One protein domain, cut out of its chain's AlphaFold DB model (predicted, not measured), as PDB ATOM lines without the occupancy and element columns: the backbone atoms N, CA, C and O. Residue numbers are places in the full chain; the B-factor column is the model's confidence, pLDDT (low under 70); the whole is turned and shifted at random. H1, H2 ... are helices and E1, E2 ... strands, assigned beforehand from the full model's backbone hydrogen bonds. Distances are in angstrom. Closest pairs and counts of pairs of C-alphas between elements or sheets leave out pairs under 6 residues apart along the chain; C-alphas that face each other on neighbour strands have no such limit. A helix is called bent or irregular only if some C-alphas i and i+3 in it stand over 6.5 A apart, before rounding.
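AT A GLANCE: This is residues 204 to 331, 356 to 382 and 403 to 431 of the 685 residues of the protein "HECT-type E3 ubiquitin transferase" of Aegilops tauschii subsp. strangulata (UniProt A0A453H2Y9). A rounded body of helices is gathered round H5, which runs through the middle with H1, H2, H3, H6, H7 and one arm of the L-shaped H4 packed on it. The long H6 has H10 packed on it, H9 packs on H10, and a small hairpin, E1 and E2, follows the end of H5. The 184 printed residues have ten named helices and two named strands, in the order H1 to H5, E1, E2, H6 to H10; the sheet E1 - E2 is antiparallel and the class is mostly helix. The whole is compact, with a radius of gyration of the C-alphas of 16.0 A and spans of 47 by 40 by 32 A.

IN THESE COORDINATES: H1, residues 205 to 216, begins at C-alpha 205 (136.367, 127.847, 149.815). H2 is residues 221 to 224. H3, residues 227 to 234, is only just irregular: C-alphas 228 and 231 are 6.9 A apart. H4, residues 236 to 264, was assigned as one helix by its hydrogen bonds, but is bent: C-alphas 248 and 251 are 8.9 A apart. Its arms H4a, residues 236 to 248, and H4b, residues 251 to 264, 20.1 A long, stand about perpendicular at 78 degrees. H5 is residues 275 to 287, 18.2 A; E1 is 288 to 291 and E2 is 296 to 299. H6, residues 305 to 331, is 39.5 A long. H7 is 356 to 362, H8 364 to 367 and H9 369 to 381. H10, residues 405 to 422, 25.8 A, ends at C-alpha 422 (138.317, 113.048, 121.094).

HOW THE PARTS SIT: H5 is the hub, touching six helices. With residues 276 to 280 alone it touches residues 312 to 319 of H6, closest at the C-alphas of Gly 277 and Leu 319, 6.1 A, at a shallow tilt of 26 degrees, opposite ways. H7 touches H5 at Gly 281 and Leu 362, C-alphas 5.0 A apart. H6 and H10 touch at Asn 313 and Phe 411, C-alphas 5.7 A apart. H8 and H10 are near each other. In the hairpin E1 and E2, N 289 and O 298 are 2.8 A apart, within hydrogen-bond range. Every O i to N i+4 pair is within range in H4b, H5, H9 and H10, but 7 of 8 in H1, 8 of 9 in H4a, 21 of 23 in H6, 2 of 3 in H7 and 1 of 4 in H3, which has 4 of 5 O i to N i+3 pairs; H2 and H8 are too short.

THE WHOLE: The farthest C-alphas, Ser 266 and Glu 381, are 49.6 A apart. The cuts leave 22.6 A between C-alphas 331 and 356, and 7.8 A between 382 and 403. Of the links printed whole, none is long. pLDDT is under 70 at residues 265 to 271, 291 to 295, 326 to 331, 382 and 425.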
ATOM      1  N   LEU A 204     139.255 128.970 152.689       76.88
ATOM      2  CA  LEU A 204     139.584 129.389 151.319       76.88
ATOM      3  C   LEU A 204     138.507 129.001 150.291       76.88
ATOM      4  O   LEU A 204     138.719 129.187 149.090       76.88
ATOM      5  N   THR A 205     137.365 128.448 150.716       79.06
ATOM      6  CA  THR A 205     136.367 127.847 149.815       79.06
ATOM      7  C   THR A 205     135.872 128.817 148.746       79.06
ATOM      8  O   THR A 205     135.754 128.426 147.586       79.06
ATOM      9  N   GLY A 206     135.638 130.088 149.094       83.88
ATOM     10  CA  GLY A 206     135.183 131.112 148.149       83.88
ATOM     11  C   GLY A 206     136.186 131.365 147.021       83.88
ATOM     12  O   GLY A 206     135.849 131.217 145.845       83.88
ATOM     13  N   ALA A 207     137.436 131.672 147.381       87.75
ATOM     14  CA  ALA A 207     138.506 131.939 146.420       87.75
ATOM     15  C   ALA A 207     138.854 130.697 145.588       87.75
ATOM     16  O   ALA A 207     138.987 130.790 144.369       87.75
ATOM     17  N   ALA A 208     138.942 129.526 146.227       89.75
ATOM     18  CA  ALA A 208     139.219 128.260 145.556       89.75
ATOM     19  C   ALA A 208     138.129 127.912 144.531       89.75
ATOM     20  O   ALA A 208     138.446 127.502 143.413       89.75
ATOM     21  N   LYS A 209     136.854 128.133 144.876       90.69
ATOM     22  CA  LYS A 209     135.719 127.907 143.974       90.69
ATOM     23  C   LYS A 209     135.757 128.834 142.759       90.69
ATOM     24  O   LYS A 209     135.611 128.365 141.629       90.69
ATOM     25  N   GLU A 210     135.956 130.137 142.968       91.12
ATOM     26  CA  GLU A 210     136.020 131.117 141.874       91.12
ATOM     27  C   GLU A 210     137.251 130.889 140.985       91.12
ATOM     28  O   GLU A 210     137.147 130.930 139.757       91.12
ATOM     29  N   TYR A 211     138.403 130.568 141.582       92.88
ATOM     30  CA  TYR A 211     139.619 130.210 140.857       92.88
ATOM     31  C   TYR A 211     139.403 128.978 139.970       92.88
ATOM     32  O   TYR A 211     139.703 129.019 138.775       92.88
ATOM     33  N   PHE A 212     138.816 127.908 140.513       92.94
ATOM     34  CA  PHE A 212     138.512 126.713 139.730       92.94
ATOM     35  C   PHE A 212     137.553 127.027 138.573       92.94
ATOM     36  O   PHE A 212     137.828 126.708 137.419       92.94
ATOM     37  N   THR A 213     136.449 127.710 138.872       91.94
ATOM     38  CA  THR A 213     135.362 127.955 137.914       91.94
ATOM     39  C   THR A 213     135.773 128.908 136.792       91.94
ATOM     40  O   THR A 213     135.399 128.694 135.639       91.94
ATOM     41  N   LEU A 214     136.543 129.959 137.097       90.94
ATOM     42  CA  LEU A 214     136.838 131.041 136.151       90.94
ATOM     43  C   LEU A 214     138.258 131.007 135.581       90.94
ATOM     44  O   LEU A 214     138.434 131.441 134.441       90.94
ATOM     45  N   ILE A 215     139.255 130.531 136.336       92.38
ATOM     46  CA  ILE A 215     140.666 130.538 135.917       92.38
ATOM     47  C   ILE A 215     141.073 129.188 135.331       92.38
ATOM     48  O   ILE A 215     141.549 129.148 134.198       92.38
ATOM     49  N   LEU A 216     140.835 128.075 136.032       91.94
ATOM     50  CA  LEU A 216     141.238 126.751 135.530       91.94
ATOM     51  C   LEU A 216     140.474 126.327 134.269       91.94
ATOM     52  O   LEU A 216     140.993 125.549 133.479       91.94
ATOM     53  N   THR A 217     139.292 126.883 134.016       91.69
ATOM     54  CA  THR A 217     138.512 126.646 132.788       91.69
ATOM     55  C   THR A 217     138.948 127.506 131.595       91.69
ATOM     56  O   THR A 217     138.307 127.467 130.545       91.69
ATOM     57  N   ILE A 218     139.986 128.346 131.726       89.38
ATOM     58  CA  ILE A 218     140.493 129.149 130.605       89.38
ATOM     59  C   ILE A 218     141.178 128.217 129.597       89.38
ATOM     60  O   ILE A 218     142.131 127.525 129.970       89.38
ATOM     61  N   PRO A 219     140.771 128.223 128.315       87.56
ATOM     62  CA  PRO A 219     141.417 127.394 127.307       87.56
ATOM     63  C   PRO A 219     142.914 127.687 127.210       87.56
ATOM     64  O   PRO A 219     143.307 128.833 126.985       87.56
ATOM     65  N   TYR A 220     143.749 126.659 127.350       81.75
ATOM     66  CA  TYR A 220     145.210 126.745 127.243       81.75
ATOM     67  C   TYR A 220     145.900 127.704 128.228       81.75
ATOM     68  O   TYR A 220     146.900 128.321 127.861       81.75
ATOM     69  N   ILE A 221     145.421 127.849 129.470       87.56
ATOM     70  CA  ILE A 221     146.008 128.818 130.418       87.56
ATOM     71  C   ILE A 221     147.530 128.659 130.570       87.56
ATOM     72  O   ILE A 221     148.254 129.653 130.546       87.56
ATOM     73  N   CYS A 222     148.025 127.418 130.623       82.44
ATOM     74  CA  CYS A 222     149.452 127.130 130.780       82.44
ATOM     75  C   CYS A 222     150.285 127.516 129.547       82.44
ATOM     76  O   CYS A 222     151.461 127.825 129.693       82.44
ATOM     77  N   LYS A 223     149.687 127.527 128.345       80.56
ATOM     78  CA  LYS A 223     150.344 127.973 127.099       80.56
ATOM     79  C   LYS A 223     150.160 129.483 126.846       80.56
ATOM     80  O   LYS A 223     150.922 130.065 126.083       80.56
ATOM     81  N   ARG A 224     149.149 130.119 127.456       80.19
ATOM     82  CA  ARG A 224     148.863 131.566 127.333       80.19
ATOM     83  C   ARG A 224     149.659 132.430 128.310       80.19
ATOM     84  O   ARG A 224     149.841 133.616 128.054       80.19
ATOM     85  N   LEU A 225     150.078 131.876 129.446       83.94
ATOM     86  CA  LEU A 225     150.835 132.612 130.456       83.94
ATOM     87  C   LEU A 225     152.349 132.513 130.210       83.94
ATOM     88  O   LEU A 225     152.834 131.450 129.825       83.94
ATOM     89  N   PRO A 226     153.116 133.585 130.492       82.88
ATOM     90  CA  PRO A 226     154.572 133.523 130.496       82.88
ATOM     91  C   PRO A 226     155.092 132.404 131.416       82.88
ATOM     92  O   PRO A 226     154.593 132.267 132.539       82.88
ATOM     93  N   PRO A 227     156.137 131.656 131.009       80.69
ATOM     94  CA  PRO A 227     156.645 130.510 131.766       80.69
ATOM     95  C   PRO A 227     157.115 130.886 133.177       80.69
ATOM     96  O   PRO A 227     156.977 130.092 134.100       80.69
ATOM     97  N   LEU A 228     157.575 132.127 133.369       82.88
ATOM     98  CA  LEU A 228     157.980 132.685 134.665       82.88
ATOM     99  C   LEU A 228     156.853 132.699 135.712       82.88
ATOM    100  O   LEU A 228     157.130 132.704 136.907       82.88
ATOM    101  N   LEU A 229     155.587 132.725 135.281       85.44
ATOM    102  CA  LEU A 229     154.433 132.773 136.181       85.44
ATOM    103  C   LEU A 229     153.877 131.384 136.501       85.44
ATOM    104  O   LEU A 229     153.204 131.230 137.516       85.44
ATOM    105  N   LEU A 230     154.171 130.369 135.680       85.50
ATOM    106  CA  LEU A 230     153.652 129.012 135.861       85.50
ATOM    107  C   LEU A 230     154.001 128.389 137.225       85.50
ATOM    108  O   LEU A 230     153.097 127.796 137.814       85.50
ATOM    109  N   PRO A 231     155.217 128.559 137.792       87.06
ATOM    110  CA  PRO A 231     155.537 128.032 139.120       87.06
ATOM    111  C   PRO A 231     154.573 128.502 140.216       87.06
ATOM    112  O   PRO A 231     154.246 127.737 141.119       87.06
ATOM    113  N   ALA A 232     154.051 129.729 140.115       86.94
ATOM    114  CA  ALA A 232     153.102 130.257 141.092       86.94
ATOM    115  C   ALA A 232     151.733 129.556 141.022       86.94
ATOM    116  O   ALA A 232     151.111 129.337 142.057       86.94
ATOM    117  N   LEU A 233     151.273 129.165 139.823       87.69
ATOM    118  CA  LEU A 233     150.047 128.370 139.658       87.69
ATOM    119  C   LEU A 233     150.248 126.898 140.044       87.69
ATOM    120  O   LEU A 233     149.300 126.243 140.466       87.69
ATOM    121  N   LYS A 234     151.473 126.384 139.890       89.00
ATOM    122  CA  LYS A 234     151.864 125.020 140.266       89.00
ATOM    123  C   LYS A 234     151.998 124.823 141.777       89.00
ATOM    124  O   LYS A 234     151.990 123.693 142.250       89.00
ATOM    125  N   HIS A 235     152.129 125.896 142.548       90.06
ATOM    126  CA  HIS A 235     152.355 125.776 143.981       90.06
ATOM    127  C   HIS A 235     151.187 125.071 144.702       90.06
ATOM    128  O   HIS A 235     150.007 125.318 144.435       90.06
ATOM    129  N   ILE A 236     151.517 124.208 145.666       86.38
ATOM    130  CA  ILE A 236     150.549 123.364 146.387       86.38
ATOM    131  C   ILE A 236     149.496 124.153 147.154       86.38
ATOM    132  O   ILE A 236     148.350 123.707 147.229       86.38
ATOM    133  N   SER A 237     149.858 125.329 147.673       85.69
ATOM    134  CA  SER A 237     148.912 126.212 148.371       85.69
ATOM    135  C   SER A 237     147.745 126.644 147.480       85.69
ATOM    136  O   SER A 237     146.691 127.000 147.992       85.69
ATOM    137  N   VAL A 238     147.905 126.587 146.154       87.81
ATOM    138  CA  VAL A 238     146.859 126.913 145.180       87.81
ATOM    139  C   VAL A 238     146.148 125.641 144.724       87.81
ATOM    140  O   VAL A 238     144.918 125.555 144.773       87.81
ATOM    141  N   LEU A 239     146.918 124.626 144.313       88.44
ATOM    142  CA  LEU A 239     146.364 123.401 143.742       88.44
ATOM    143  C   LEU A 239     145.541 122.610 144.760       88.44
ATOM    144  O   LEU A 239     144.395 122.274 144.474       88.44
ATOM    145  N   GLN A 240     146.062 122.343 145.958       88.62
ATOM    146  CA  GLN A 240     145.392 121.451 146.906       88.62
ATOM    147  C   GLN A 240     144.031 121.998 147.384       88.62
ATOM    148  O   GLN A 240     143.053 121.244 147.332       88.62
ATOM    149  N   PRO A 241     143.887 123.294 147.743       88.44
ATOM    150  CA  PRO A 241     142.571 123.867 148.024       88.44
ATOM    151  C   PRO A 241     141.623 123.788 146.823       88.44
ATOM    152  O   PRO A 241     140.456 123.439 147.004       88.44
ATOM    153  N   SER A 242     142.117 124.025 145.599       88.69
ATOM    154  CA  SER A 242     141.302 123.945 144.376       88.69
ATOM    155  C   SER A 242     140.793 122.527 144.064       88.69
ATOM    156  O   SER A 242     139.655 122.365 143.626       88.69
ATOM    157  N   LEU A 243     141.585 121.490 144.359       90.38
ATOM    158  CA  LEU A 243     141.160 120.091 144.233       90.38
ATOM    159  C   LEU A 243     140.153 119.723 145.331       90.38
ATOM    160  O   LEU A 243     139.139 119.083 145.062       90.38
ATOM    161  N   SER A 244     140.389 120.174 146.568       89.38
ATOM    162  CA  SER A 244     139.496 119.879 147.694       89.38
ATOM    163  C   SER A 244     138.101 120.495 147.521       89.38
ATOM    164  O   SER A 244     137.096 119.813 147.723       89.38
ATOM    165  N   ILE A 245     138.013 121.754 147.071       89.38
ATOM    166  CA  ILE A 245     136.727 122.438 146.880       89.38
ATOM    167  C   ILE A 245     135.912 121.816 145.749       89.38
ATOM    168  O   ILE A 245     134.681 121.783 145.834       89.38
ATOM    169  N   LEU A 246     136.582 121.288 144.719       91.19
ATOM    170  CA  LEU A 246     135.929 120.541 143.654       91.19
ATOM    171  C   LEU A 246     135.204 119.325 144.228       91.19
ATOM    172  O   LEU A 246     134.027 119.136 143.947       91.19
ATOM    173  N   LEU A 247     135.877 118.532 145.063       89.31
ATOM    174  CA  LEU A 247     135.284 117.331 145.654       89.31
ATOM    175  C   LEU A 247     134.146 117.660 146.632       89.31
ATOM    176  O   LEU A 247     133.155 116.934 146.681       89.31
ATOM    177  N   ILE A 248     134.243 118.778 147.358       88.94
ATOM    178  CA  ILE A 248     133.213 119.232 148.305       88.94
ATOM    179  C   ILE A 248     131.982 119.810 147.585       88.94
ATOM    180  O   ILE A 248     130.852 119.607 148.022       88.94
ATOM    181  N   SER A 249     132.182 120.559 146.497       88.44
ATOM    182  CA  SER A 249     131.136 121.380 145.866       88.44
ATOM    183  C   SER A 249     130.946 121.119 144.368       88.44
ATOM    184  O   SER A 249     130.516 122.010 143.632       88.44
ATOM    185  N   LYS A 250     131.216 119.881 143.932       90.44
ATOM    186  CA  LYS A 250     131.211 119.445 142.525       90.44
ATOM    187  C   LYS A 250     129.988 119.917 141.736       90.44
ATOM    188  O   LYS A 250     130.150 120.522 140.681       90.44
ATOM    189  N   ASP A 251     128.779 119.722 142.268       89.56
ATOM    190  CA  ASP A 251     127.542 119.979 141.522       89.56
ATOM    191  C   ASP A 251     127.367 121.480 141.258       89.56
ATOM    192  O   ASP A 251     127.065 121.893 140.142       89.56
ATOM    193  N   LYS A 252     127.670 122.309 142.266       90.25
ATOM    194  CA  LYS A 252     127.611 123.774 142.157       90.25
ATOM    195  C   LYS A 252     128.665 124.313 141.192       90.25
ATOM    196  O   LYS A 252     128.379 125.243 140.445       90.25
ATOM    197  N   ILE A 253     129.880 123.762 141.229       90.75
ATOM    198  CA  ILE A 253     130.968 124.170 140.334       90.75
ATOM    199  C   ILE A 253     130.612 123.827 138.890       90.75
ATOM    200  O   ILE A 253     130.673 124.703 138.032       90.75
ATOM    201  N   PHE A 254     130.196 122.591 138.605       92.44
ATOM    202  CA  PHE A 254     129.859 122.202 137.236       92.44
ATOM    203  C   PHE A 254     128.641 122.958 136.696       92.44
ATOM    204  O   PHE A 254     128.674 123.384 135.545       92.44
ATOM    205  N   GLU A 255     127.629 123.234 137.525       91.38
ATOM    206  CA  GLU A 255     126.496 124.081 137.134       91.38
ATOM    207  C   GLU A 255     126.944 125.508 136.763       91.38
ATOM    208  O   GLU A 255     126.482 126.081 135.773       91.38
ATOM    209  N   GLU A 256     127.864 126.100 137.529       89.75
ATOM    210  CA  GLU A 256     128.415 127.424 137.222       89.75
ATOM    211  C   GLU A 256     129.283 127.424 135.959       89.75
ATOM    212  O   GLU A 256     129.210 128.380 135.184       89.75
ATOM    213  N   ILE A 257     130.047 126.356 135.712       90.56
ATOM    214  CA  ILE A 257     130.825 126.184 134.478       90.56
ATOM    215  C   ILE A 257     129.893 126.091 133.265       90.56
ATOM    216  O   ILE A 257     130.124 126.786 132.277       90.56
ATOM    217  N   SER A 258     128.811 125.312 133.346       87.88
ATOM    218  CA  SER A 258     127.827 125.210 132.261       87.88
ATOM    219  C   SER A 258     127.125 126.544 131.989       87.88
ATOM    220  O   SER A 258     126.964 126.934 130.834       87.88
ATOM    221  N   LYS A 259     126.764 127.305 133.034       89.19
ATOM    222  CA  LYS A 259     126.209 128.666 132.878       89.19
ATOM    223  C   LYS A 259     127.208 129.625 132.227       89.19
ATOM    224  O   LYS A 259     126.820 130.463 131.415       89.19
ATOM    225  N   LEU A 260     128.485 129.524 132.598       86.31
ATOM    226  CA  LEU A 260     129.552 130.332 132.011       86.31
ATOM    227  C   LEU A 260     129.697 130.037 130.515       86.31
ATOM    228  O   LEU A 260     129.762 130.971 129.720       86.31
ATOM    229  N   GLU A 261     129.691 128.761 130.142       84.69
ATOM    230  CA  GLU A 261     129.771 128.299 128.757       84.69
ATOM    231  C   GLU A 261     128.600 128.809 127.910       84.69
ATOM    232  O   GLU A 261     128.830 129.465 126.895       84.69
ATOM    233  N   GLN A 262     127.362 128.656 128.393       82.69
ATOM    234  CA  GLN A 262     126.157 129.190 127.736       82.69
ATOM    235  C   GLN A 262     126.199 130.714 127.545       82.69
ATOM    236  O   GLN A 262     125.615 131.243 126.604       82.69
ATOM    237  N   SER A 263     126.869 131.439 128.446       80.88
ATOM    238  CA  SER A 263     126.974 132.899 128.363       80.88
ATOM    239  C   SER A 263     128.079 133.397 127.426       80.88
ATOM    240  O   SER A 263     127.995 134.522 126.935       80.88
ATOM    241  N   GLU A 264     129.137 132.604 127.223       74.81
ATOM    242  CA  GLU A 264     130.323 132.994 126.447       74.81
ATOM    243  C   GLU A 264     130.293 132.458 125.006       74.81
ATOM    244  O   GLU A 264     130.947 133.040 124.142       74.81
ATOM    245  N   VAL A 265     129.549 131.383 124.739       66.44
ATOM    246  CA  VAL A 265     129.487 130.711 123.435       66.44
ATOM    247  C   VAL A 265     128.105 130.945 122.821       66.44
ATOM    248  O   VAL A 265     127.125 130.330 123.228       66.44
ATOM    249  N   SER A 266     128.006 131.870 121.857       50.47
ATOM    250  CA  SER A 266     126.730 132.241 121.222       50.47
ATOM    251  C   SER A 266     126.210 131.214 120.209       50.47
ATOM    252  O   SER A 266     125.016 131.217 119.939       50.47
ATOM    253  N   ASN A 267     127.071 130.325 119.698       45.41
ATOM    254  CA  ASN A 267     126.715 129.193 118.840       45.41
ATOM    255  C   ASN A 267     127.422 127.945 119.383       45.41
ATOM    256  O   ASN A 267     128.652 127.909 119.425       45.41
ATOM    257  N   VAL A 268     126.666 126.950 119.854       44.28
ATOM    258  CA  VAL A 268     127.221 125.676 120.336       44.28
ATOM    259  C   VAL A 268     127.651 124.856 119.123       44.28
ATOM    260  O   VAL A 268     126.920 123.989 118.652       44.28
ATOM    261  N   ASP A 269     128.839 125.134 118.596       46.06
ATOM    262  CA  ASP A 269     129.473 124.212 117.667       46.06
ATOM    263  C   ASP A 269     129.935 122.992 118.472       46.06
ATOM    264  O   ASP A 269     130.834 123.092 119.316       46.06
ATOM    265  N   ASN A 270     129.351 121.821 118.180       48.06
ATOM    266  CA  ASN A 270     129.652 120.494 118.763       48.06
ATOM    267  C   ASN A 270     131.133 120.057 118.651       48.06
ATOM    268  O   ASN A 270     131.521 118.953 119.041       48.06
ATOM    269  N   SER A 271     131.964 120.912 118.070       54.28
ATOM    270  CA  SER A 271     133.383 120.750 117.806       54.28
ATOM    271  C   SER A 271     134.259 121.289 118.954       54.28
ATOM    272  O   SER A 271     135.417 120.885 119.096       54.28
ATOM    273  N   THR A 272     133.689 122.142 119.815       71.06
ATOM    274  CA  THR A 272     134.408 122.847 120.881       71.06
ATOM    275  C   THR A 272     134.504 122.000 122.149       71.06
ATOM    276  O   THR A 272     133.535 121.397 122.601       71.06
ATOM    277  N   ILE A 273     135.694 121.954 122.747       83.31
ATOM    278  CA  ILE A 273     135.929 121.229 124.000       83.31
ATOM    279  C   ILE A 273     135.246 121.968 125.157       83.31
ATOM    280  O   ILE A 273     135.540 123.157 125.337       83.31
ATOM    281  N   PRO A 274     134.425 121.275 125.975       88.50
ATOM    282  CA  PRO A 274     133.757 121.889 127.113       88.50
ATOM    283  C   PRO A 274     134.724 122.547 128.097       88.50
ATOM    284  O   PRO A 274     135.857 122.093 128.287       88.50
ATOM    285  N   TYR A 275     134.275 123.579 128.811       89.88
ATOM    286  CA  TYR A 275     135.099 124.265 129.821       89.88
ATOM    287  C   TYR A 275     135.589 123.355 130.958       89.88
ATOM    288  O   TYR A 275     136.698 123.552 131.463       89.88
ATOM    289  N   CYS A 276     134.836 122.309 131.313       90.69
ATOM    290  CA  CYS A 276     135.313 121.271 132.233       90.69
ATOM    291  C   CYS A 276     136.472 120.445 131.638       90.69
ATOM    292  O   CYS A 276     137.373 120.042 132.371       90.69
ATOM    293  N   GLY A 277     136.507 120.262 130.314       90.81
ATOM    294  CA  GLY A 277     137.628 119.661 129.597       90.81
ATOM    295  C   GLY A 277     138.882 120.522 129.695       90.81
ATOM    296  O   GLY A 277     139.936 120.022 130.072       90.81
ATOM    297  N   TRP A 278     138.781 121.836 129.483       92.19
ATOM    298  CA  TRP A 278     139.926 122.737 129.685       92.19
ATOM    299  C   TRP A 278     140.465 122.700 131.117       92.19
ATOM    300  O   TRP A 278     141.681 122.649 131.300       92.19
ATOM    301  N   ALA A 279     139.580 122.641 132.119       93.25
ATOM    302  CA  ALA A 279     139.985 122.454 133.512       93.25
ATOM    303  C   ALA A 279     140.753 121.142 133.728       93.25
ATOM    304  O   ALA A 279     141.782 121.160 134.400       93.25
ATOM    305  N   LEU A 280     140.310 120.041 133.108       94.50
ATOM    306  CA  LEU A 280     141.011 118.756 133.129       94.50
ATOM    307  C   LEU A 280     142.455 118.894 132.622       94.50
ATOM    308  O   LEU A 280     143.398 118.607 133.357       94.50
ATOM    309  N   GLY A 281     142.628 119.380 131.388       91.25
ATOM    310  CA  GLY A 281     143.949 119.504 130.761       91.25
ATOM    311  C   GLY A 281     144.878 120.465 131.509       91.25
ATOM    312  O   GLY A 281     146.058 120.170 131.706       91.25
ATOM    313  N   ASN A 282     144.341 121.590 131.988       92.50
ATOM    314  CA  ASN A 282     145.108 122.563 132.761       92.50
ATOM    315  C   ASN A 282     145.563 121.990 134.108       92.50
ATOM    316  O   ASN A 282     146.718 122.178 134.473       92.50
ATOM    317  N   LEU A 283     144.706 121.257 134.824       93.19
ATOM    318  CA  LEU A 283     145.081 120.623 136.090       93.19
ATOM    319  C   LEU A 283     146.166 119.566 135.913       93.19
ATOM    320  O   LEU A 283     147.097 119.541 136.708       93.19
ATOM    321  N   ILE A 284     146.088 118.740 134.870       92.69
ATOM    322  CA  ILE A 284     147.122 117.738 134.574       92.69
ATOM    323  C   ILE A 284     148.457 118.424 134.268       92.69
ATOM    324  O   ILE A 284     149.492 118.047 134.814       92.69
ATOM    325  N   THR A 285     148.430 119.477 133.448       90.62
ATOM    326  CA  THR A 285     149.635 120.244 133.087       90.62
ATOM    327  C   THR A 285     150.239 120.968 134.293       90.62
ATOM    328  O   THR A 285     151.458 121.077 134.409       90.62
ATOM    329  N   LEU A 286     149.402 121.471 135.205       90.81
ATOM    330  CA  LEU A 286     149.871 122.100 136.435       90.81
ATOM    331  C   LEU A 286     150.418 121.058 137.408       90.81
ATOM    332  O   LEU A 286     151.504 121.271 137.918       90.81
ATOM    333  N   ALA A 287     149.732 119.929 137.606       90.44
ATOM    334  CA  ALA A 287     150.104 118.856 138.535       90.44
ATOM    335  C   ALA A 287     151.427 118.146 138.192       90.44
ATOM    336  O   ALA A 287     151.989 117.447 139.040       90.44
ATOM    337  N   THR A 288     151.905 118.296 136.957       90.12
ATOM    338  CA  THR A 288     153.042 117.549 136.421       90.12
ATOM    339  C   THR A 288     154.176 118.466 135.964       90.12
ATOM    340  O   THR A 288     153.989 119.599 135.507       90.12
ATOM    341  N   GLU A 289     155.396 117.968 136.099       84.19
ATOM    342  CA  GLU A 289     156.589 118.530 135.486       84.19
ATOM    343  C   GLU A 289     157.094 117.516 134.472       84.19
ATOM    344  O   GLU A 289     157.328 116.351 134.801       84.19
ATOM    345  N   HIS A 290     157.185 117.948 133.219       70.69
ATOM    346  CA  HIS A 290     157.606 117.104 132.118       70.69
ATOM    347  C   HIS A 290     158.828 117.715 131.452       70.69
ATOM    348  O   HIS A 290     158.825 118.901 131.117       70.69
ATOM    349  N   ASP A 291     159.848 116.888 131.255       66.00
ATOM    350  CA  ASP A 291     160.984 117.206 130.410       66.00
ATOM    351  C   ASP A 291     160.824 116.479 129.068       66.00
ATOM    352  O   ASP A 291     160.890 115.246 128.989       66.00
ATOM    353  N   ASP A 292     160.590 117.258 128.007       61.75
ATOM    354  CA  ASP A 292     160.377 116.751 126.650       61.75
ATOM    355  C   ASP A 292     161.604 115.991 126.108       61.75
ATOM    356  O   ASP A 292     161.453 115.140 125.231       61.75
ATOM    357  N   LEU A 293     162.809 116.262 126.631       60.75
ATOM    358  CA  LEU A 293     164.060 115.652 126.167       60.75
ATOM    359  C   LEU A 293     164.265 114.233 126.706       60.75
ATOM    360  O   LEU A 293     164.787 113.371 126.001       60.75
ATOM    361  N   SER A 294     163.862 113.976 127.949       60.38
ATOM    362  CA  SER A 294     164.123 112.705 128.635       60.38
ATOM    363  C   SER A 294     162.929 111.747 128.641       60.38
ATOM    364  O   SER A 294     163.047 110.635 129.158       60.38
ATOM    365  N   ASN A 295     161.768 112.156 128.102       63.84
ATOM    366  CA  ASN A 295     160.484 111.451 128.258       63.84
ATOM    367  C   ASN A 295     160.167 111.090 129.726       63.84
ATOM    368  O   ASN A 295     159.370 110.191 130.012       63.84
ATOM    369  N   SER A 296     160.796 111.805 130.660       74.19
ATOM    370  CA  SER A 296     160.649 111.624 132.091       74.19
ATOM    371  C   SER A 296     159.819 112.769 132.664       74.19
ATOM    372  O   SER A 296     159.674 113.844 132.070       74.19
ATOM    373  N   GLY A 297     159.186 112.504 133.796       82.56
ATOM    374  CA  GLY A 297     158.378 113.492 134.478       82.56
ATOM    375  C   GLY A 297     158.135 113.109 135.923       82.56
ATOM    376  O   GLY A 297     158.390 111.975 136.352       82.56
ATOM    377  N   CYS A 298     157.659 114.080 136.681       87.31
ATOM    378  CA  CYS A 298     157.296 113.913 138.074       87.31
ATOM    379  C   CYS A 298     156.022 114.693 138.398       87.31
ATOM    380  O   CYS A 298     155.616 115.617 137.693       87.31
ATOM    381  N   PHE A 299     155.375 114.286 139.486       89.69
ATOM    382  CA  PHE A 299     154.387 115.130 140.141       89.69
ATOM    383  C   PHE A 299     155.103 116.224 140.925       89.69
ATOM    384  O   PHE A 299     156.215 116.007 141.415       89.69
ATOM    385  N   ILE A 300     154.447 117.373 141.084       88.62
ATOM    386  CA  ILE A 300     154.957 118.438 141.950       88.62
ATOM    387  C   ILE A 300     155.208 117.890 143.359       88.62
ATOM    388  O   ILE A 300     154.408 117.128 143.912       88.62
ATOM    389  N   GLN A 301     156.321 118.310 143.954       84.81
ATOM    390  CA  GLN A 301     156.713 117.903 145.296       84.81
ATOM    391  C   GLN A 301     155.625 118.236 146.326       84.81
ATOM    392  O   GLN A 301     155.242 119.391 146.471       84.81
ATOM    393  N   GLY A 302     155.176 117.220 147.070       81.69
ATOM    394  CA  GLY A 302     154.179 117.336 148.142       81.69
ATOM    395  C   GLY A 302     152.722 117.143 147.701       81.69
ATOM    396  O   GLY A 302     151.833 117.210 148.551       81.69
ATOM    397  N   LEU A 303     152.463 116.927 146.403       87.44
ATOM    398  CA  LEU A 303     151.106 116.796 145.876       87.44
ATOM    399  C   LEU A 303     150.434 115.550 146.458       87.44
ATOM    400  O   LEU A 303     150.954 114.438 146.362       87.44
ATOM    401  N   ASP A 304     149.239 115.732 147.016       89.19
ATOM    402  CA  ASP A 304     148.395 114.623 147.442       89.19
ATOM    403  C   ASP A 304     147.819 113.916 146.204       89.19
ATOM    404  O   ASP A 304     146.851 114.371 145.586       89.19
ATOM    405  N   CYS A 305     148.463 112.815 145.809       90.31
ATOM    406  CA  CYS A 305     148.101 112.067 144.608       90.31
ATOM    407  C   CYS A 305     146.713 111.416 144.717       90.31
ATOM    408  O   CYS A 305     146.064 111.223 143.691       90.31
ATOM    409  N   CYS A 306     146.220 111.140 145.930       91.19
ATOM    410  CA  CYS A 306     144.860 110.647 146.145       91.19
ATOM    411  C   CYS A 306     143.841 111.730 145.791       91.19
ATOM    412  O   CYS A 306     142.945 111.496 144.981       91.19
ATOM    413  N   LEU A 307     144.029 112.941 146.331       90.88
ATOM    414  CA  LEU A 307     143.180 114.093 146.008       90.88
ATOM    415  C   LEU A 307     143.241 114.449 144.519       90.88
ATOM    416  O   LEU A 307     142.213 114.778 143.929       90.88
ATOM    417  N   TYR A 308     144.424 114.361 143.903       94.25
ATOM    418  CA  TYR A 308     144.590 114.542 142.461       94.25
ATOM    419  C   TYR A 308     143.775 113.518 141.662       94.25
ATOM    420  O   TYR A 308     142.965 113.912 140.824       94.25
ATOM    421  N   VAL A 309     143.924 112.218 141.938       94.44
ATOM    422  CA  VAL A 309     143.199 111.160 141.214       94.44
ATOM    423  C   VAL A 309     141.683 111.294 141.395       94.44
ATOM    424  O   VAL A 309     140.953 111.251 140.404       94.44
ATOM    425  N   ASP A 310     141.203 111.527 142.620       93.38
ATOM    426  CA  ASP A 310     139.774 111.717 142.906       93.38
ATOM    427  C   ASP A 310     139.199 112.930 142.147       93.38
ATOM    428  O   ASP A 310     138.130 112.845 141.532       93.38
ATOM    429  N   ALA A 311     139.918 114.057 142.137       93.75
ATOM    430  CA  ALA A 311     139.505 115.265 141.426       93.75
ATOM    431  C   ALA A 311     139.458 115.055 139.907       93.75
ATOM    432  O   ALA A 311     138.477 115.426 139.258       93.75
ATOM    433  N   ILE A 312     140.482 114.418 139.334       95.38
ATOM    434  CA  ILE A 312     140.538 114.130 137.899       95.38
ATOM    435  C   ILE A 312     139.425 113.160 137.491       95.38
ATOM    436  O   ILE A 312     138.765 113.392 136.475       95.38
ATOM    437  N   ASN A 313     139.143 112.134 138.298       94.69
ATOM    438  CA  ASN A 313     138.009 111.232 138.088       94.69
ATOM    439  C   ASN A 313     136.677 111.990 138.085       94.69
ATOM    440  O   ASN A 313     135.851 111.789 137.192       94.69
ATOM    441  N   CYS A 314     136.489 112.913 139.034       94.31
ATOM    442  CA  CYS A 314     135.290 113.742 139.125       94.31
ATOM    443  C   CYS A 314     135.081 114.611 137.869       94.31
ATOM    444  O   CYS A 314     133.976 114.655 137.325       94.31
ATOM    445  N   ILE A 315     136.133 115.279 137.378       95.12
ATOM    446  CA  ILE A 315     136.057 116.101 136.156       95.12
ATOM    447  C   ILE A 315     135.810 115.224 134.931       95.12
ATOM    448  O   ILE A 315     134.971 115.555 134.097       95.12
ATOM    449  N   SER A 316     136.513 114.097 134.836       94.62
ATOM    450  CA  SER A 316     136.432 113.194 133.688       94.62
ATOM    451  C   SER A 316     135.045 112.574 133.543       94.62
ATOM    452  O   SER A 316     134.518 112.496 132.434       94.62
ATOM    453  N   GLN A 317     134.413 112.198 134.658       93.12
ATOM    454  CA  GLN A 317     133.035 111.713 134.658       93.12
ATOM    455  C   GLN A 317     132.066 112.779 134.124       93.12
ATOM    456  O   GLN A 317     131.204 112.462 133.304       93.12
ATOM    457  N   ASN A 318     132.213 114.037 134.555       92.50
ATOM    458  CA  ASN A 318     131.361 115.125 134.073       92.50
ATOM    459  C   ASN A 318     131.617 115.445 132.589       92.50
ATOM    460  O   ASN A 318     130.673 115.647 131.834       92.50
ATOM    461  N   LEU A 319     132.878 115.423 132.149       91.88
ATOM    462  CA  LEU A 319     133.245 115.636 130.747       91.88
ATOM    463  C   LEU A 319     132.645 114.565 129.822       91.88
ATOM    464  O   LEU A 319     132.118 114.895 128.762       91.88
ATOM    465  N   LEU A 320     132.689 113.290 130.224       90.00
ATOM    466  CA  LEU A 320     132.063 112.209 129.458       90.00
ATOM    467  C   LEU A 320     130.549 112.375 129.368       90.00
ATOM    468  O   LEU A 320     129.992 112.164 128.295       90.00
ATOM    469  N   LYS A 321     129.903 112.814 130.454       89.31
ATOM    470  CA  LYS A 321     128.474 113.136 130.443       89.31
ATOM    471  C   LYS A 321     128.163 114.220 129.405       89.31
ATOM    472  O   LYS A 321     127.254 114.041 128.605       89.31
ATOM    473  N   CYS A 322     128.974 115.279 129.336       86.31
ATOM    474  CA  CYS A 322     128.834 116.313 128.306       86.31
ATOM    475  C   CYS A 322     129.014 115.757 126.879       86.31
ATOM    476  O   CYS A 322     128.293 116.164 125.969       86.31
ATOM    477  N   PHE A 323     129.942 114.816 126.663       84.31
ATOM    478  CA  PHE A 323     130.112 114.156 125.359       84.31
ATOM    479  C   PHE A 323     128.960 113.212 124.992       84.31
ATOM    480  O   PHE A 323     128.700 112.994 123.811       84.31
ATOM    481  N   GLU A 324     128.294 112.609 125.972       82.06
ATOM    482  CA  GLU A 324     127.129 111.749 125.745       82.06
ATOM    483  C   GLU A 324     125.875 112.582 125.452       82.06
ATOM    484  O   GLU A 324     125.147 112.280 124.507       82.06
ATOM    485  N   GLU A 325     125.673 113.678 126.188       79.94
ATOM    486  CA  GLU A 325     124.587 114.640 125.961       79.94
ATOM    487  C   GLU A 325     124.686 115.289 124.567       79.94
ATOM    488  O   GLU A 325     123.681 115.393 123.861       79.94
ATOM    489  N   SER A 326     125.896 115.645 124.114       67.44
ATOM    490  CA  SER A 326     126.096 116.215 122.774       67.44
ATOM    491  C   SER A 326     125.828 115.214 121.644       67.44
ATOM    492  O   SER A 326     125.272 115.588 120.610       67.44
ATOM    493  N   LYS A 327     126.148 113.926 121.844       66.00
ATOM    494  CA  LYS A 327     125.801 112.844 120.904       66.00
ATOM    495  C   LYS A 327     124.294 112.586 120.855       66.00
ATOM    496  O   LYS A 327     123.761 112.348 119.775       66.00
ATOM    497  N   GLY A 328     123.606 112.660 121.998       51.66
ATOM    498  CA  GLY A 328     122.152 112.490 122.081       51.66
ATOM    499  C   GLY A 328     121.371 113.586 121.350       51.66
ATOM    500  O   GLY A 328     120.364 113.298 120.709       51.66
ATOM    501  N   MET A 329     121.864 114.830 121.375       40.81
ATOM    502  CA  MET A 329     121.210 115.964 120.710       40.81
ATOM    503  C   MET A 329     121.247 115.875 119.173       40.81
ATOM    504  O   MET A 329     120.330 116.364 118.517       40.81
ATOM    505  N   LEU A 330     122.255 115.210 118.594       39.81
ATOM    506  CA  LEU A 330     122.372 115.007 117.143       39.81
ATOM    507  C   LEU A 330     121.238 114.124 116.593       39.81
ATOM    508  O   LEU A 330     120.668 114.417 115.547       39.81
ATOM    509  N   HIS A 331     120.867 113.086 117.348       37.16
ATOM    510  CA  HIS A 331     119.839 112.123 116.945       37.16
ATOM    511  C   HIS A 331     118.433 112.744 116.889       37.16
ATOM    512  O   HIS A 331     117.616 112.325 116.081       37.16
ATOM    513  N   LYS A 356     141.214 120.036 119.139       75.75
ATOM    514  CA  LYS A 356     141.311 118.700 119.741       75.75
ATOM    515  C   LYS A 356     142.756 118.250 119.877       75.75
ATOM    516  O   LYS A 356     143.156 117.857 120.965       75.75
ATOM    517  N   THR A 357     143.555 118.393 118.826       76.12
ATOM    518  CA  THR A 357     144.977 118.014 118.839       76.12
ATOM    519  C   THR A 357     145.750 118.786 119.916       76.12
ATOM    520  O   THR A 357     146.419 118.189 120.755       76.12
ATOM    521  N   LEU A 358     145.571 120.106 119.974       75.94
ATOM    522  CA  LEU A 358     146.214 120.972 120.965       75.94
ATOM    523  C   LEU A 358     145.761 120.691 122.404       75.94
ATOM    524  O   LEU A 358     146.519 120.947 123.344       75.94
ATOM    525  N   PHE A 359     144.532 120.208 122.595       83.75
ATOM    526  CA  PHE A 359     144.055 119.731 123.889       83.75
ATOM    527  C   PHE A 359     144.677 118.391 124.276       83.75
ATOM    528  O   PHE A 359     145.060 118.222 125.431       83.75
ATOM    529  N   MET A 360     144.841 117.468 123.322       83.62
ATOM    530  CA  MET A 360     145.532 116.201 123.569       83.62
ATOM    531  C   MET A 360     146.970 116.425 124.050       83.62
ATOM    532  O   MET A 360     147.422 115.690 124.927       83.62
ATOM    533  N   ASP A 361     147.648 117.478 123.577       83.38
ATOM    534  CA  ASP A 361     148.972 117.864 124.089       83.38
ATOM    535  C   ASP A 361     148.967 118.145 125.601       83.38
ATOM    536  O   ASP A 361     149.939 117.841 126.287       83.38
ATOM    537  N   LEU A 362     147.884 118.720 126.145       86.12
ATOM    538  CA  LEU A 362     147.761 118.991 127.587       86.12
ATOM    539  C   LEU A 362     147.617 117.696 128.402       86.12
ATOM    540  O   LEU A 362     147.914 117.673 129.594       86.12
ATOM    541  N   LEU A 363     147.164 116.614 127.762       90.00
ATOM    542  CA  LEU A 363     147.014 115.291 128.366       90.00
ATOM    543  C   LEU A 363     148.258 114.409 128.168       90.00
ATOM    544  O   LEU A 363     148.257 113.260 128.614       90.00
ATOM    545  N   LYS A 364     149.328 114.933 127.547       88.62
ATOM    546  CA  LYS A 364     150.584 114.211 127.278       88.62
ATOM    547  C   LYS A 364     151.150 113.433 128.471       88.62
ATOM    548  O   LYS A 364     151.466 112.257 128.285       88.62
ATOM    549  N   PRO A 365     151.211 114.002 129.690       89.81
ATOM    550  CA  PRO A 365     151.712 113.286 130.864       89.81
ATOM    551  C   PRO A 365     151.002 111.953 131.141       89.81
ATOM    552  O   PRO A 365     151.622 111.007 131.617       89.81
ATOM    553  N   ILE A 366     149.708 111.844 130.823       90.50
ATOM    554  CA  ILE A 366     148.883 110.687 131.197       90.50
ATOM    555  C   ILE A 366     149.250 109.429 130.418       90.50
ATOM    556  O   ILE A 366     149.232 108.340 130.994       90.50
ATOM    557  N   TYR A 367     149.566 109.559 129.126       88.62
ATOM    558  CA  TYR A 367     149.953 108.429 128.275       88.62
ATOM    559  C   TYR A 367     151.466 108.178 128.267       88.62
ATOM    560  O   TYR A 367     151.968 107.424 127.435       88.62
ATOM    561  N   GLN A 368     152.203 108.756 129.218       90.00
ATOM    562  CA  GLN A 368     153.598 108.418 129.476       90.00
ATOM    563  C   GLN A 368     153.705 107.405 130.618       90.00
ATOM    564  O   GLN A 368     153.020 107.502 131.636       90.00
ATOM    565  N   GLN A 369     154.608 106.430 130.471       89.50
ATOM    566  CA  GLN A 369     154.742 105.332 131.436       89.50
ATOM    567  C   GLN A 369     155.128 105.802 132.847       89.50
ATOM    568  O   GLN A 369     154.766 105.148 133.826       89.50
ATOM    569  N   TRP A 370     155.854 106.919 132.979       91.06
ATOM    570  CA  TRP A 370     156.282 107.421 134.288       91.06
ATOM    571  C   TRP A 370     155.087 107.768 135.188       91.06
ATOM    572  O   TRP A 370     155.139 107.484 136.384       91.06
ATOM    573  N   HIS A 371     154.003 108.312 134.618       93.69
ATOM    574  CA  HIS A 371     152.827 108.747 135.371       93.69
ATOM    575  C   HIS A 371     152.137 107.546 136.022       93.69
ATOM    576  O   HIS A 371     151.955 107.515 137.239       93.69
ATOM    577  N   LEU A 372     151.851 106.503 135.231       93.62
ATOM    578  CA  LEU A 372     151.274 105.260 135.742       93.62
ATOM    579  C   LEU A 372     152.198 104.589 136.766       93.62
ATOM    580  O   LEU A 372     151.744 104.219 137.843       93.62
ATOM    581  N   ARG A 373     153.501 104.470 136.473       91.38
ATOM    582  CA  ARG A 373     154.461 103.830 137.391       91.38
ATOM    583  C   ARG A 373     154.519 104.531 138.747       91.38
ATOM    584  O   ARG A 373     154.529 103.853 139.767       91.38
ATOM    585  N   LYS A 374     154.526 105.867 138.777       90.38
ATOM    586  CA  LYS A 374     154.530 106.636 140.030       90.38
ATOM    587  C   LYS A 374     153.251 106.425 140.837       90.38
ATOM    588  O   LYS A 374     153.348 106.179 142.033       90.38
ATOM    589  N   LEU A 375     152.083 106.445 140.192       92.31
ATOM    590  CA  LEU A 375     150.818 106.152 140.874       92.31
ATOM    591  C   LEU A 375     150.782 104.717 141.425       92.31
ATOM    592  O   LEU A 375     150.342 104.507 142.550       92.31
ATOM    593  N   LEU A 376     151.288 103.734 140.671       91.44
ATOM    594  CA  LEU A 376     151.348 102.340 141.119       91.44
ATOM    595  C   LEU A 376     152.305 102.131 142.297       91.44
ATOM    596  O   LEU A 376     151.999 101.330 143.173       91.44
ATOM    597  N   ILE A 377     153.443 102.832 142.327       90.38
ATOM    598  CA  ILE A 377     154.375 102.793 143.465       90.38
ATOM    599  C   ILE A 377     153.680 103.325 144.721       90.38
ATOM    600  O   ILE A 377     153.630 102.621 145.724       90.38
ATOM    601  N   LEU A 378     153.043 104.497 144.627       88.00
ATOM    602  CA  LEU A 378     152.319 105.103 145.749       88.00
ATOM    603  C   LEU A 378     151.175 104.214 146.258       88.00
ATOM    604  O   LEU A 378     150.961 104.115 147.459       88.00
ATOM    605  N   ALA A 379     150.471 103.516 145.364       88.00
ATOM    606  CA  ALA A 379     149.419 102.580 145.760       88.00
ATOM    607  C   ALA A 379     149.944 101.288 146.419       88.00
ATOM    608  O   ALA A 379     149.185 100.604 147.105       88.00
ATOM    609  N   LYS A 380     151.217 100.925 146.200       84.31
ATOM    610  CA  LYS A 380     151.863  99.738 146.793       84.31
ATOM    611  C   LYS A 380     152.566 100.046 148.120       84.31
ATOM    612  O   LYS A 380     152.647  99.159 148.964       84.31
ATOM    613  N   GLU A 381     153.049 101.273 148.314       71.75
ATOM    614  CA  GLU A 381     153.768 101.708 149.525       71.75
ATOM    615  C   GLU A 381     152.882 101.765 150.788       71.75
ATOM    616  O   GLU A 381     153.397 101.627 151.892       71.75
ATOM    617  N   ASP A 382     151.556 101.861 150.642       53.56
ATOM    618  CA  ASP A 382     150.593 101.939 151.756       53.56
ATOM    619  C   ASP A 382     150.101 100.568 152.286       53.56
ATOM    620  O   ASP A 382     149.115 100.504 153.027       53.56
ATOM    621  N   LEU A 403     145.982 105.807 148.349       87.88
ATOM    622  CA  LEU A 403     145.684 105.610 146.935       87.88
ATOM    623  C   LEU A 403     145.502 104.115 146.682       87.88
ATOM    624  O   LEU A 403     146.406 103.330 146.950       87.88
ATOM    625  N   LYS A 404     144.353 103.704 146.142       90.56
ATOM    626  CA  LYS A 404     144.114 102.292 145.814       90.56
ATOM    627  C   LYS A 404     144.295 102.029 144.328       90.56
ATOM    628  O   LYS A 404     144.038 102.893 143.490       90.56
ATOM    629  N   LEU A 405     144.627 100.784 143.985       91.00
ATOM    630  CA  LEU A 405     144.661 100.329 142.591       91.00
ATOM    631  C   LEU A 405     143.320 100.581 141.876       91.00
ATOM    632  O   LEU A 405     143.311 100.991 140.721       91.00
ATOM    633  N   THR A 406     142.191 100.427 142.574       90.50
ATOM    634  CA  THR A 406     140.850 100.728 142.043       90.50
ATOM    635  C   THR A 406     140.689 102.187 141.611       90.50
ATOM    636  O   THR A 406     140.041 102.453 140.602       90.50
ATOM    637  N   ASP A 407     141.311 103.131 142.323       92.50
ATOM    638  CA  ASP A 407     141.241 104.559 141.993       92.50
ATOM    639  C   ASP A 407     142.021 104.856 140.698       92.50
ATOM    640  O   ASP A 407     141.546 105.599 139.833       92.50
ATOM    641  N   ILE A 408     143.176 104.197 140.521       94.50
ATOM    642  CA  ILE A 408     144.005 104.254 139.304       94.50
ATOM    643  C   ILE A 408     143.283 103.603 138.115       94.50
ATOM    644  O   ILE A 408     143.323 104.121 136.999       94.50
ATOM    645  N   ILE A 409     142.591 102.484 138.337       94.19
ATOM    646  CA  ILE A 409     141.793 101.817 137.302       94.19
ATOM    647  C   ILE A 409     140.664 102.732 136.827       94.19
ATOM    648  O   ILE A 409     140.507 102.926 135.622       94.19
ATOM    649  N   CYS A 410     139.915 103.340 137.750       94.12
ATOM    650  CA  CYS A 410     138.876 104.314 137.414       94.12
ATOM    651  C   CYS A 410     139.443 105.496 136.612       94.12
ATOM    652  O   CYS A 410     138.846 105.901 135.613       94.12
ATOM    653  N   PHE A 411     140.626 105.989 136.988       95.56
ATOM    654  CA  PHE A 411     141.333 107.044 136.261       95.56
ATOM    655  C   PHE A 411     141.610 106.665 134.811       95.56
ATOM    656  O   PHE A 411     141.199 107.375 133.888       95.56
ATOM    657  N   TYR A 412     142.260 105.525 134.581       96.19
ATOM    658  CA  TYR A 412     142.616 105.118 133.225       96.19
ATOM    659  C   TYR A 412     141.418 104.634 132.404       96.19
ATOM    660  O   TYR A 412     141.420 104.824 131.189       96.19
ATOM    661  N   TYR A 413     140.360 104.124 133.042       95.00
ATOM    662  CA  TYR A 413     139.068 103.893 132.393       95.00
ATOM    663  C   TYR A 413     138.498 105.192 131.806       95.00
ATOM    664  O   TYR A 413     138.152 105.246 130.622       95.00
ATOM    665  N   TYR A 414     138.434 106.260 132.606       94.81
ATOM    666  CA  TYR A 414     137.905 107.534 132.134       94.81
ATOM    667  C   TYR A 414     138.782 108.157 131.044       94.81
ATOM    668  O   TYR A 414     138.256 108.633 130.038       94.81
ATOM    669  N   MET A 415     140.108 108.090 131.187       94.62
ATOM    670  CA  MET A 415     141.030 108.595 130.166       94.62
ATOM    671  C   MET A 415     140.899 107.837 128.844       94.62
ATOM    672  O   MET A 415     140.828 108.465 127.790       94.62
ATOM    673  N   LEU A 416     140.772 106.509 128.880       93.56
ATOM    674  CA  LEU A 416     140.533 105.695 127.687       93.56
ATOM    675  C   LEU A 416     139.258 106.139 126.942       93.56
ATOM    676  O   LEU A 416     139.279 106.364 125.730       93.56
ATOM    677  N   ARG A 417     138.156 106.332 127.679       91.00
ATOM    678  CA  ARG A 417     136.862 106.800 127.151       91.00
ATOM    679  C   ARG A 417     136.937 108.213 126.559       91.00
ATOM    680  O   ARG A 417     136.329 108.474 125.516       91.00
ATOM    681  N   ILE A 418     137.674 109.116 127.209       91.00
ATOM    682  CA  ILE A 418     137.887 110.491 126.740       91.00
ATOM    683  C   ILE A 418     138.681 110.481 125.432       91.00
ATOM    684  O   ILE A 418     138.235 111.073 124.450       91.00
ATOM    685  N   PHE A 419     139.799 109.752 125.374       89.56
ATOM    686  CA  PHE A 419     140.618 109.648 124.162       89.56
ATOM    687  C   PHE A 419     139.829 109.043 122.995       89.56
ATOM    688  O   PHE A 419     139.906 109.551 121.878       89.56
ATOM    689  N   SER A 420     139.007 108.021 123.257       88.31
ATOM    690  CA  SER A 420     138.118 107.440 122.246       88.31
ATOM    691  C   SER A 420     137.065 108.424 121.723       88.31
ATOM    692  O   SER A 420     136.603 108.266 120.597       88.31
ATOM    693  N   SER A 421     136.658 109.414 122.522       85.25
ATOM    694  CA  SER A 421     135.682 110.431 122.107       85.25
ATOM    695  C   SER A 421     136.331 111.602 121.362       85.25
ATOM    696  O   SER A 421     135.695 112.207 120.502       85.25
ATOM    697  N   LEU A 422     137.588 111.923 121.682       82.00
ATOM    698  CA  LEU A 422     138.317 113.048 121.094       82.00
ATOM    699  C   LEU A 422     138.992 112.699 119.762       82.00
ATOM    700  O   LEU A 422     139.002 113.541 118.866       82.00
ATOM    701  N   ASN A 423     139.496 111.470 119.609       75.94
ATOM    702  CA  ASN A 423     140.211 111.012 118.417       75.94
ATOM    703  C   ASN A 423     139.443 109.888 117.705       75.94
ATOM    704  O   ASN A 423     139.721 108.717 117.959       75.94
ATOM    705  N   PRO A 424     138.511 110.192 116.785       70.38
ATOM    706  CA  PRO A 424     137.772 109.154 116.063       70.38
ATOM    707  C   PRO A 424     138.650 108.328 115.105       70.38
ATOM    708  O   PRO A 424     138.323 107.179 114.838       70.38
ATOM    709  N   SER A 425     139.765 108.880 114.606       67.31
ATOM    710  CA  SER A 425     140.655 108.208 113.642       67.31
ATOM    711  C   SER A 425     141.706 107.305 114.296       67.31
ATOM    712  O   SER A 425     141.860 106.153 113.911       67.31
ATOM    713  N   ILE A 426     142.434 107.823 115.289       72.94
ATOM    714  CA  ILE A 426     143.499 107.089 116.006       72.94
ATOM    715  C   ILE A 426     142.925 106.299 117.195       72.94
ATOM    716  O   ILE A 426     143.525 105.332 117.668       72.94
ATOM    717  N   GLY A 427     141.754 106.696 117.698       81.62
ATOM    718  CA  GLY A 427     141.146 106.101 118.877       81.62
ATOM    719  C   GLY A 427     141.983 106.312 120.147       81.62
ATOM    720  O   GLY A 427     142.808 107.230 120.234       81.62
ATOM    721  N   PRO A 428     141.804 105.447 121.158       87.75
ATOM    722  CA  PRO A 428     142.533 105.518 122.421       87.75
ATOM    723  C   PRO A 428     143.943 104.898 122.378       87.75
ATOM    724  O   PRO A 428     144.498 104.555 123.424       87.75
ATOM    725  N   LEU A 429     144.545 104.763 121.190       89.44
ATOM    726  CA  LEU A 429     145.815 104.060 120.976       89.44
ATOM    727  C   LEU A 429     146.975 104.518 121.889       89.44
ATOM    728  O   LEU A 429     147.661 103.642 122.413       89.44
ATOM    729  N   PRO A 430     147.205 105.824 122.161       90.06
ATOM    730  CA  PRO A 430     148.293 106.244 123.055       90.06
ATOM    731  C   PRO A 430     148.152 105.685 124.475       90.06
ATOM    732  O   PRO A 430     149.122 105.212 125.066       90.06
ATOM    733  N   ILE A 431     146.926 105.693 125.004       93.19
ATOM    734  CA  ILE A 431     146.607 105.165 126.333       93.19
ATOM    735  C   ILE A 431     146.729 103.639 126.330       93.19
ATOM    736  O   ILE A 431     147.356 103.083 127.227       93.19
TER     737      ILE A 431